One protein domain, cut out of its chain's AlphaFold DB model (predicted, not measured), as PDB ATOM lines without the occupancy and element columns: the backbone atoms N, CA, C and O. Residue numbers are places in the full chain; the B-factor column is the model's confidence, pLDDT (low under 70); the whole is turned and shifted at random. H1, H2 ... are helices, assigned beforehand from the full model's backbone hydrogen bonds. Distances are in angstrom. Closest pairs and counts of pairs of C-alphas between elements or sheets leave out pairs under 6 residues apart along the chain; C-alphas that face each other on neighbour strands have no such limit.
ATOM      1  N   ALA A  32      21.364 -47.014  28.367       66.19
ATOM      2  CA  ALA A  32      22.128 -46.047  29.156       66.19
ATOM      3  C   ALA A  32      23.631 -46.379  29.266       66.19
ATOM      4  O   ALA A  32      24.455 -45.472  29.377       66.19
ATOM      5  N   LEU A  33      24.004 -47.664  29.201       68.81
ATOM      6  CA  LEU A  33      25.399 -48.116  29.295       68.81
ATOM      7  C   LEU A  33      26.259 -47.644  28.100       68.81
ATOM      8  O   LEU A  33      27.295 -47.019  28.334       68.81
ATOM      9  N   PRO A  34      25.852 -47.856  26.832       78.12
ATOM     10  CA  PRO A  34      26.568 -47.331  25.668       78.12
ATOM     11  C   PRO A  34      26.726 -45.810  25.681       78.12
ATOM     12  O   PRO A  34      27.786 -45.299  25.325       78.12
ATOM     13  N   ASP A  35      25.694 -45.082  26.106       70.19
ATOM     14  CA  ASP A  35      25.725 -43.620  26.142       70.19
ATOM     15  C   ASP A  35      26.615 -43.083  27.265       70.19
ATOM     16  O   ASP A  35      27.287 -42.067  27.082       70.19
ATOM     17  N   LEU A  36      26.688 -43.782  28.400       69.19
ATOM     18  CA  LEU A  36      27.631 -43.473  29.471       69.19
ATOM     19  C   LEU A  36      29.076 -43.693  29.018       69.19
ATOM     20  O   LEU A  36      29.926 -42.835  29.242       69.19
ATOM     21  N   VAL A  37      29.336 -44.808  28.335       69.00
ATOM     22  CA  VAL A  37      30.651 -45.120  27.766       69.00
ATOM     23  C   VAL A  37      31.046 -44.058  26.742       69.00
ATOM     24  O   VAL A  37      32.127 -43.484  26.845       69.00
ATOM     25  N   ARG A  38      30.152 -43.702  25.812       72.31
ATOM     26  CA  ARG A  38      30.380 -42.618  24.840       72.31
ATOM     27  C   ARG A  38      30.694 -41.294  25.524       72.31
ATOM     28  O   ARG A  38      31.668 -40.649  25.148       72.31
ATOM     29  N   LYS A  39      29.924 -40.924  26.553       68.50
ATOM     30  CA  LYS A  39      30.161 -39.716  27.356       68.50
ATOM     31  C   LYS A  39      31.525 -39.753  28.045       68.50
ATOM     32  O   LYS A  39      32.252 -38.766  27.973       68.50
ATOM     33  N   ALA A  40      31.901 -40.882  28.641       65.06
ATOM     34  CA  ALA A  40      33.202 -41.072  29.279       65.06
ATOM     35  C   ALA A  40      34.363 -40.945  28.277       65.06
ATOM     36  O   ALA A  40      35.340 -40.257  28.557       65.06
ATOM     37  N   PHE A  41      34.224 -41.514  27.076       68.00
ATOM     38  CA  PHE A  41      35.210 -41.364  26.002       68.00
ATOM     39  C   PHE A  41      35.316 -39.918  25.499       68.00
ATOM     40  O   PHE A  41      36.425 -39.425  25.312       68.00
ATOM     41  N   THR A  42      34.194 -39.206  25.329       68.69
ATOM     42  CA  THR A  42      34.204 -37.790  24.914       68.69
ATOM     43  C   THR A  42      34.739 -36.839  25.984       68.69
ATOM     44  O   THR A  42      35.254 -35.779  25.642       68.69
ATOM     45  N   LEU A  43      34.644 -37.205  27.267       66.38
ATOM     46  CA  LEU A  43      35.239 -36.452  28.378       66.38
ATOM     47  C   LEU A  43      36.764 -36.662  28.477       66.38
ATOM     48  O   LEU A  43      37.452 -35.862  29.111       66.38
ATOM     49  N   GLY A  44      37.296 -37.691  27.810       55.16
ATOM     50  CA  GLY A  44      38.723 -37.986  27.736       55.16
ATOM     51  C   GLY A  44      39.322 -38.512  29.046       55.16
ATOM     52  O   GLY A  44      38.674 -38.568  30.090       55.16
ATOM     53  N   LEU A  45      40.610 -38.878  28.999       53.94
ATOM     54  CA  LEU A  45      41.408 -39.346  30.148       53.94
ATOM     55  C   LEU A  45      41.481 -38.337  31.317       53.94
ATOM     56  O   LEU A  45      41.864 -38.704  32.424       53.94
ATOM     57  N   SER A  46      41.051 -37.092  31.106       52.44
ATOM     58  CA  SER A  46      40.832 -36.074  32.143       52.44
ATOM     59  C   SER A  46      39.696 -36.439  33.115       52.44
ATOM     60  O   SER A  46      39.628 -35.908  34.221       52.44
ATOM     61  N   GLY A  47      38.807 -37.355  32.715       53.19
ATOM     62  CA  GLY A  47      37.666 -37.861  33.480       53.19
ATOM     63  C   GLY A  47      37.982 -39.040  34.402       53.19
ATOM     64  O   GLY A  47      37.065 -39.728  34.841       53.19
ATOM     65  N   PHE A  48      39.254 -39.290  34.735       51.62
ATOM     66  CA  PHE A  48      39.649 -40.349  35.680       51.62
ATOM     67  C   PHE A  48      39.238 -40.062  37.146       51.62
ATOM     68  O   PHE A  48      39.603 -40.789  38.071       51.62
ATOM     69  N   PHE A  49      38.415 -39.036  37.360       55.22
ATOM     70  CA  PHE A  49      37.510 -38.911  38.494       55.22
ATOM     71  C   PHE A  49      36.161 -39.565  38.147       55.22
ATOM     72  O   PHE A  49      35.128 -38.899  38.109       55.22
ATOM     73  N   LEU A  50      36.148 -40.887  37.927       58.97
ATOM     74  CA  LEU A  50      34.962 -41.686  38.254       58.97
ATOM     75  C   LEU A  50      34.806 -41.618  39.775       58.97
ATOM     76  O   LEU A  50      35.267 -42.486  40.509       58.97
ATOM     77  N   THR A  51      34.284 -40.498  40.256       65.06
ATOM     78  CA  THR A  51      33.911 -40.325  41.649       65.06
ATOM     79  C   THR A  51      32.550 -40.959  41.846       65.06
ATOM     80  O   THR A  51      31.761 -41.102  40.907       65.06
ATOM     81  N   GLU A  52      32.265 -41.332  43.083       64.62
ATOM     82  CA  GLU A  52      30.955 -41.799  43.526       64.62
ATOM     83  C   GLU A  52      29.809 -40.933  42.964       64.62
ATOM     84  O   GLU A  52      28.784 -41.451  42.535       64.62
ATOM     85  N   GLU A  53      30.043 -39.623  42.840       62.84
ATOM     86  CA  GLU A  53      29.120 -38.646  42.267       62.84
ATOM     87  C   GLU A  53      28.844 -38.857  40.764       62.84
ATOM     88  O   GLU A  53      27.712 -38.694  40.309       62.84
ATOM     89  N   ALA A  54      29.841 -39.267  39.973       63.28
ATOM     90  CA  ALA A  54      29.668 -39.577  38.551       63.28
ATOM     91  C   ALA A  54      28.873 -40.875  38.345       63.28
ATOM     92  O   ALA A  54      28.022 -40.946  37.458       63.28
ATOM     93  N   ILE A  55      29.116 -41.877  39.194       63.97
ATOM     94  CA  ILE A  55      28.388 -43.154  39.199       63.97
ATOM     95  C   ILE A  55      26.942 -42.918  39.652       63.97
ATOM     96  O   ILE A  55      26.006 -43.349  38.985       63.97
ATOM     97  N   ARG A  56      26.743 -42.142  40.719       65.50
ATOM     98  CA  ARG A  56      25.424 -41.768  41.245       65.50
ATOM     99  C   ARG A  56      24.602 -40.984  40.221       65.50
ATOM    100  O   ARG A  56      23.440 -41.303  39.983       65.50
ATOM    101  N   LYS A  57      25.223 -40.026  39.530       65.62
ATOM    102  CA  LYS A  57      24.584 -39.246  38.459       65.62
ATOM    103  C   LYS A  57      24.277 -40.075  37.204       65.62
ATOM    104  O   LYS A  57      23.367 -39.721  36.458       65.62
ATOM    105  N   ALA A  58      25.022 -41.153  36.962       64.31
ATOM    106  CA  ALA A  58      24.833 -42.037  35.813       64.31
ATOM    107  C   ALA A  58      23.816 -43.165  36.058       64.31
ATOM    108  O   ALA A  58      23.099 -43.534  35.130       64.31
ATOM    109  N   LEU A  59      23.743 -43.707  37.278       64.50
ATOM    110  CA  LEU A  59      22.839 -44.808  37.631       64.50
ATOM    111  C   LEU A  59      21.542 -44.342  38.323       64.50
ATOM    112  O   LEU A  59      20.594 -45.123  38.425       64.50
ATOM    113  N   GLY A  60      21.463 -43.066  38.716       61.19
ATOM    114  CA  GLY A  60      20.287 -42.440  39.321       61.19
ATOM    115  C   GLY A  60      20.063 -42.836  40.784       61.19
ATOM    116  O   GLY A  60      20.572 -43.852  41.255       61.19
ATOM    117  N   ASP A  61      19.238 -42.057  41.494       59.28
ATOM    118  CA  ASP A  61      18.889 -42.226  42.923       59.28
ATOM    119  C   ASP A  61      18.226 -43.580  43.278       59.28
ATOM    120  O   ASP A  61      17.860 -43.829  44.425       59.28
ATOM    121  N   THR A  62      18.041 -44.473  42.305       61.34
ATOM    122  CA  THR A  62      17.385 -45.777  42.461       61.34
ATOM    123  C   THR A  62      18.296 -46.905  42.942       61.34
ATOM    124  O   THR A  62      17.808 -48.020  43.125       61.34
ATOM    125  N   ILE A  63      19.596 -46.666  43.135       61.84
ATOM    126  CA  ILE A  63      20.517 -47.704  43.622       61.84
ATOM    127  C   ILE A  63      20.675 -47.622  45.148       61.84
ATOM    128  O   ILE A  63      21.011 -46.555  45.663       61.84
ATOM    129  N   PRO A  64      20.438 -48.728  45.890       61.88
ATOM    130  CA  PRO A  64      20.640 -48.769  47.337       61.88
ATOM    131  C   PRO A  64      22.085 -48.422  47.709       61.88
ATOM    132  O   PRO A  64      23.015 -48.913  47.070       61.88
ATOM    133  N   LYS A  65      22.270 -47.623  48.768       60.81
ATOM    134  CA  LYS A  65      23.591 -47.150  49.227       60.81
ATOM    135  C   LYS A  65      24.617 -48.277  49.404       60.81
ATOM    136  O   LYS A  65      25.766 -48.121  49.011       60.81
ATOM    137  N   ASP A  66      24.173 -49.443  49.864       61.41
ATOM    138  CA  ASP A  66      25.042 -50.608  50.075       61.41
ATOM    139  C   ASP A  66      25.682 -51.131  48.775       61.41
ATOM    140  O   ASP A  66      26.777 -51.687  48.790       61.41
ATOM    141  N   TRP A  67      25.021 -50.945  47.627       64.19
ATOM    142  CA  TRP A  67      25.526 -51.389  46.324       64.19
ATOM    143  C   TRP A  67      26.527 -50.405  45.735       64.19
ATOM    144  O   TRP A  67      27.483 -50.829  45.087       64.19
ATOM    145  N   THR A  68      26.331 -49.105  45.960       63.25
ATOM    146  CA  THR A  68      27.332 -48.093  45.613       63.25
ATOM    147  C   THR A  68      28.575 -48.246  46.472       63.25
ATOM    148  O   THR A  68      29.665 -48.247  45.915       63.25
ATOM    149  N   ASP A  69      28.427 -48.485  47.775       66.00
ATOM    150  CA  ASP A  69      29.567 -48.654  48.679       66.00
ATOM    151  C   ASP A  69      30.353 -49.931  48.340       66.00
ATOM    152  O   ASP A  69      31.577 -49.896  48.227       66.00
ATOM    153  N   PHE A  70      29.662 -51.041  48.047       60.44
ATOM    154  CA  PHE A  70      30.301 -52.274  47.574       60.44
ATOM    155  C   PHE A  70      30.980 -52.103  46.207       60.44
ATOM    156  O   PHE A  70      32.098 -52.574  46.004       60.44
ATOM    157  N   ALA A  71      30.335 -51.421  45.255       64.00
ATOM    158  CA  ALA A  71      30.924 -51.167  43.943       64.00
ATOM    159  C   ALA A  71      32.149 -50.252  44.041       64.00
ATOM    160  O   ALA A  71      33.140 -50.504  43.361       64.00
ATOM    161  N   VAL A  72      32.104 -49.227  44.895       66.62
ATOM    162  CA  VAL A  72      33.225 -48.318  45.144       66.62
ATOM    163  C   VAL A  72      34.388 -49.082  45.774       66.62
ATOM    164  O   VAL A  72      35.468 -49.094  45.185       66.62
ATOM    165  N   ASP A  73      34.167 -49.814  46.864       69.12
ATOM    166  CA  ASP A  73      35.225 -50.539  47.581       69.12
ATOM    167  C   ASP A  73      35.881 -51.633  46.709       69.12
ATOM    168  O   ASP A  73      37.108 -51.760  46.641       69.12
ATOM    169  N   GLN A  74      35.086 -52.367  45.919       67.75
ATOM    170  CA  GLN A  74      35.624 -53.331  44.949       67.75
ATOM    171  C   GLN A  74      36.326 -52.652  43.764       67.75
ATOM    172  O   GLN A  74      37.314 -53.177  43.236       67.75
ATOM    173  N   SER A  75      35.854 -51.473  43.347       70.88
ATOM    174  CA  SER A  75      36.473 -50.717  42.259       70.88
ATOM    175  C   SER A  75      37.818 -50.120  42.649       70.88
ATOM    176  O   SER A  75      38.693 -50.048  41.792       70.88
ATOM    177  N   GLU A  76      38.037 -49.745  43.912       72.88
ATOM    178  CA  GLU A  76      39.318 -49.183  44.348       72.88
ATOM    179  C   GLU A  76      40.450 -50.200  44.224       72.88
ATOM    180  O   GLU A  76      41.504 -49.900  43.651       72.88
ATOM    181  N   ARG A  77      40.217 -51.434  44.688       78.38
ATOM    182  CA  ARG A  77      41.196 -52.517  44.565       78.38
ATOM    183  C   ARG A  77      41.449 -52.882  43.106       78.38
ATOM    184  O   ARG A  77      42.603 -52.937  42.683       78.38
ATOM    185  N   ALA A  78      40.385 -53.070  42.323       74.25
ATOM    186  CA  ALA A  78      40.502 -53.402  40.906       74.25
ATOM    187  C   ALA A  78      41.217 -52.294  40.113       74.25
ATOM    188  O   ALA A  78      42.076 -52.577  39.281       74.25
ATOM    189  N   ARG A  79      40.913 -51.024  40.402       77.19
ATOM    190  CA  ARG A  79      41.559 -49.858  39.791       77.19
ATOM    191  C   ARG A  79      43.035 -49.791  40.144       77.19
ATOM    192  O   ARG A  79      43.835 -49.509  39.258       77.19
ATOM    193  N   ARG A  80      43.403 -50.035  41.404       81.44
ATOM    194  CA  ARG A  80      44.805 -50.033  41.833       81.44
ATOM    195  C   ARG A  80      45.597 -51.125  41.119       81.44
ATOM    196  O   ARG A  80      46.599 -50.813  40.488       81.44
ATOM    197  N   GLU A  81      45.109 -52.364  41.139       85.75
ATOM    198  CA  GLU A  81      45.770 -53.483  40.454       85.75
ATOM    199  C   GLU A  81      45.857 -53.247  38.935       85.75
ATOM    200  O   GLU A  81      46.876 -53.545  38.310       85.75
ATOM    201  N   PHE A  82      44.817 -52.666  38.331       85.81
ATOM    202  CA  PHE A  82      44.819 -52.293  36.918       85.81
ATOM    203  C   PHE A  82      45.849 -51.201  36.606       85.81
ATOM    204  O   PHE A  82      46.618 -51.351  35.661       85.81
ATOM    205  N   LEU A  83      45.894 -50.125  37.397       84.81
ATOM    206  CA  LEU A  83      46.858 -49.039  37.220       84.81
ATOM    207  C   LEU A  83      48.295 -49.518  37.409       84.81
ATOM    208  O   LEU A  83      49.159 -49.117  36.637       84.81
ATOM    209  N   GLU A  84      48.559 -50.373  38.395       89.44
ATOM    210  CA  GLU A  84      49.890 -50.940  38.633       89.44
ATOM    211  C   GLU A  84      50.342 -51.801  37.450       89.44
ATOM    212  O   GLU A  84      51.437 -51.595  36.925       89.44
ATOM    213  N   ARG A  85      49.479 -52.701  36.959       93.44
ATOM    214  CA  ARG A  85      49.775 -53.530  35.777       93.44
ATOM    215  C   ARG A  85      49.957 -52.693  34.519       93.44
ATOM    216  O   ARG A  85      50.900 -52.921  33.771       93.44
ATOM    217  N   LEU A  86      49.084 -51.713  34.297       90.19
ATOM    218  CA  LEU A  86      49.171 -50.825  33.145       90.19
ATOM    219  C   LEU A  86      50.451 -49.985  33.190       90.19
ATOM    220  O   LEU A  86      51.127 -49.850  32.178       90.19
ATOM    221  N   SER A  87      50.807 -49.454  34.360       90.19
ATOM    222  CA  SER A  87      52.037 -48.676  34.543       90.19
ATOM    223  C   SER A  87      53.274 -49.531  34.286       90.19
ATOM    224  O   SER A  87      54.196 -49.081  33.610       90.19
ATOM    225  N   PHE A  88      53.277 -50.772  34.782       93.88
ATOM    226  CA  PHE A  88      54.346 -51.730  34.525       93.88
ATOM    227  C   PHE A  88      54.475 -52.049  33.030       93.88
ATOM    228  O   PHE A  88      55.573 -51.982  32.487       93.88
ATOM    229  N   GLU A  89      53.361 -52.313  32.345       92.00
ATOM    230  CA  GLU A  89      53.368 -52.610  30.911       92.00
ATOM    231  C   GLU A  89      53.806 -51.397  30.080       92.00
ATOM    232  O   GLU A  89      54.585 -51.546  29.145       92.00
ATOM    233  N   ILE A  90      53.376 -50.181  30.439       90.44
ATOM    234  CA  ILE A  90      53.831 -48.946  29.783       90.44
ATOM    235  C   ILE A  90      55.338 -48.778  29.971       90.44
ATOM    236  O   ILE A  90      56.042 -48.523  28.997       90.44
ATOM    237  N   ALA A  91      55.845 -48.941  31.195       88.75
ATOM    238  CA  ALA A  91      57.274 -48.832  31.471       88.75
ATOM    239  C   ALA A  91      58.073 -49.875  30.678       88.75
ATOM    240  O   ALA A  91      59.047 -49.533  30.015       88.75
ATOM    241  N   GLN A  92      57.615 -51.126  30.672       91.50
ATOM    242  CA  GLN A  92      58.251 -52.206  29.928       91.50
ATOM    243  C   GLN A  92      58.142 -52.018  28.407       91.50
ATOM    244  O   GLN A  92      59.046 -52.405  27.668       91.50
ATOM    245  N   SER A  93      57.050 -51.435  27.913       88.56
ATOM    246  CA  SER A  93      56.890 -51.097  26.500       88.56
ATOM    247  C   SER A  93      57.822 -49.961  26.098       88.56
ATOM    248  O   SER A  93      58.406 -50.032  25.024       88.56
ATOM    249  N   LEU A  94      57.970 -48.929  26.931       85.94
ATOM    250  CA  LEU A  94      58.883 -47.815  26.670       85.94
ATOM    251  C   LEU A  94      60.347 -48.259  26.711       85.94
ATOM    252  O   LEU A  94      61.120 -47.812  25.877       85.94
ATOM    253  N   ASP A  95      60.709 -49.174  27.610       87.00
ATOM    254  CA  ASP A  95      62.063 -49.744  27.692       87.00
ATOM    255  C   ASP A  95      62.451 -50.531  26.425       87.00
ATOM    256  O   ASP A  95      63.602 -50.545  26.001       87.00
ATOM    257  N   LYS A  96      61.466 -51.154  25.767       88.31
ATOM    258  CA  LYS A  96      61.662 -51.875  24.498       88.31
ATOM    259  C   LYS A  96      61.693 -50.958  23.274       88.31
ATOM    260  O   LYS A  96      62.073 -51.418  22.197       88.31
ATOM    261  N   VAL A  97      61.242 -49.711  23.399       87.62
ATOM    262  CA  VAL A  97      61.166 -48.765  22.283       87.62
ATOM    263  C   VAL A  97      62.422 -47.907  22.272       87.62
ATOM    264  O   VAL A  97      62.711 -47.185  23.222       87.62
ATOM    265  N   ASP A  98      63.140 -47.922  21.151       86.00
ATOM    266  CA  ASP A  98      64.197 -46.945  20.911       86.00
ATOM    267  C   ASP A  98      63.562 -45.582  20.608       86.00
ATOM    268  O   ASP A  98      63.226 -45.243  19.469       86.00
ATOM    269  N   VAL A  99      63.357 -44.799  21.669       83.50
ATOM    270  CA  VAL A  99      62.762 -43.461  21.591       83.50
ATOM    271  C   VAL A  99      63.578 -42.552  20.672       83.50
ATOM    272  O   VAL A  99      62.992 -41.715  19.989       83.50
ATOM    273  N   ALA A 100      64.904 -42.712  20.616       83.06
ATOM    274  CA  ALA A 100      65.756 -41.898  19.759       83.06
ATOM    275  C   ALA A 100      65.552 -42.249  18.282       83.06
ATOM    276  O   ALA A 100      65.411 -41.336  17.470       83.06
ATOM    277  N   ALA A 101      65.456 -43.537  17.943       85.69
ATOM    278  CA  ALA A 101      65.156 -43.983  16.584       85.69
ATOM    279  C   ALA A 101      63.766 -43.517  16.123       85.69
ATOM    280  O   ALA A 101      63.635 -42.941  15.044       85.69
ATOM    281  N   VAL A 102      62.739 -43.674  16.968       84.62
ATOM    282  CA  VAL A 102      61.375 -43.200  16.665       84.62
ATOM    283  C   VAL A 102      61.351 -41.682  16.500       84.62
ATOM    284  O   VAL A 102      60.740 -41.160  15.569       84.62
ATOM    285  N   LEU A 103      62.032 -40.948  17.381       83.75
ATOM    286  CA  LEU A 103      62.121 -39.498  17.280       83.75
ATOM    287  C   LEU A 103      62.866 -39.093  16.000       83.75
ATOM    288  O   LEU A 103      62.423 -38.186  15.307       83.75
ATOM    289  N   GLN A 104      63.932 -39.794  15.620       83.69
ATOM    290  CA  GLN A 104      64.665 -39.536  14.382       83.69
ATOM    291  C   GLN A 104      63.808 -39.781  13.133       83.69
ATOM    292  O   GLN A 104      63.811 -38.935  12.240       83.69
ATOM    293  N   GLU A 105      63.033 -40.866  13.075       86.19
ATOM    294  CA  GLU A 105      62.046 -41.088  12.008       86.19
ATOM    295  C   GLU A 105      60.975 -39.993  11.988       86.19
ATOM    296  O   GLU A 105      60.574 -39.519  10.926       86.19
ATOM    297  N   LEU A 106      60.536 -39.529  13.161       84.69
ATOM    298  CA  LEU A 106      59.596 -38.418  13.246       84.69
ATOM    299  C   LEU A 106      60.216 -37.087  12.796       84.69
ATOM    300  O   LEU A 106      59.489 -36.247  12.267       84.69
ATOM    301  N   LEU A 107      61.510 -36.853  12.995       86.19
ATOM    302  CA  LEU A 107      62.179 -35.638  12.521       86.19
ATOM    303  C   LEU A 107      62.613 -35.725  11.052       86.19
ATOM    304  O   LEU A 107      62.829 -34.683  10.431       86.19
ATOM    305  N   GLN A 108      62.731 -36.921  10.470       87.81
ATOM    306  CA  GLN A 108      63.083 -37.067   9.059       87.81
ATOM    307  C   GLN A 108      62.069 -36.346   8.161       87.81
ATOM    308  O   GLN A 108      60.859 -36.559   8.232       87.81
TER     309      GLN A 108
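What this domain is: This is residues 32 to 108 of the 143 residues of an uncharacterized protein of Myxococcales bacterium (UniProt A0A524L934). One long helix, H3, makes the length of this model; H2 is at its first end, with H1 beyond H2, and the short helix H4 turns off at its other end, like the unequal arms of an open bracket. Contacts are few, and residues 76 to 108, most of H3 and then H4, stick out from the rest. The printed part has 77 residues, with four named helices in the order H1, H2, H3, H4 and no named strand; the class is all helix. It is extended, with a radius of gyration of the C-alphas of 18.3 A and spans of 57 by 25 by 16 A.

Where its parts are: H1, residues 32 to 43, begins with C-alpha 32 at (22.128, -46.047, 29.156) and is 16.3 A long. H2, residues 52 to 59, is 10.5 A long. H3, residues 65 to 96, is 45.6 A long, from C-alpha 65 at (23.591, -47.150, 49.227) to C-alpha 96 at (61.662, -51.875, 24.498). H4, residues 99 to 107, is 12.0 A long.

How they stand to each other: H1 and H2 are close but not clearly touching; their closest C-alphas, of Leu 36 and Ala 58, are 7.1 A apart. They run opposite ways at a steep tilt of 45 degrees. H2 and H3 only just touch, with 3 pairs of C-alphas within 8 A, the closest being those of Glu 52 and Val 72 at 7.1 A; H3 does so with residues 68 to 72 alone. Their lines are only just about perpendicular, at 72 degrees. H3 and H4 meet only through their link. H1 is apart from H3 and H4, and H2 from H4. Every O i to N i+4 pair is within hydrogen-bond range in H1, H2 and H4, and 27 of 28 are in H3.

The domain as a whole: The C-alphas of Pro 64 and Gln 108, the two farthest apart, are 58.3 A apart. The printed part has no cut and no long link. The mean pLDDT of the printed part is 73.3, and 40 residues are under 70, among them residues 39 to 74.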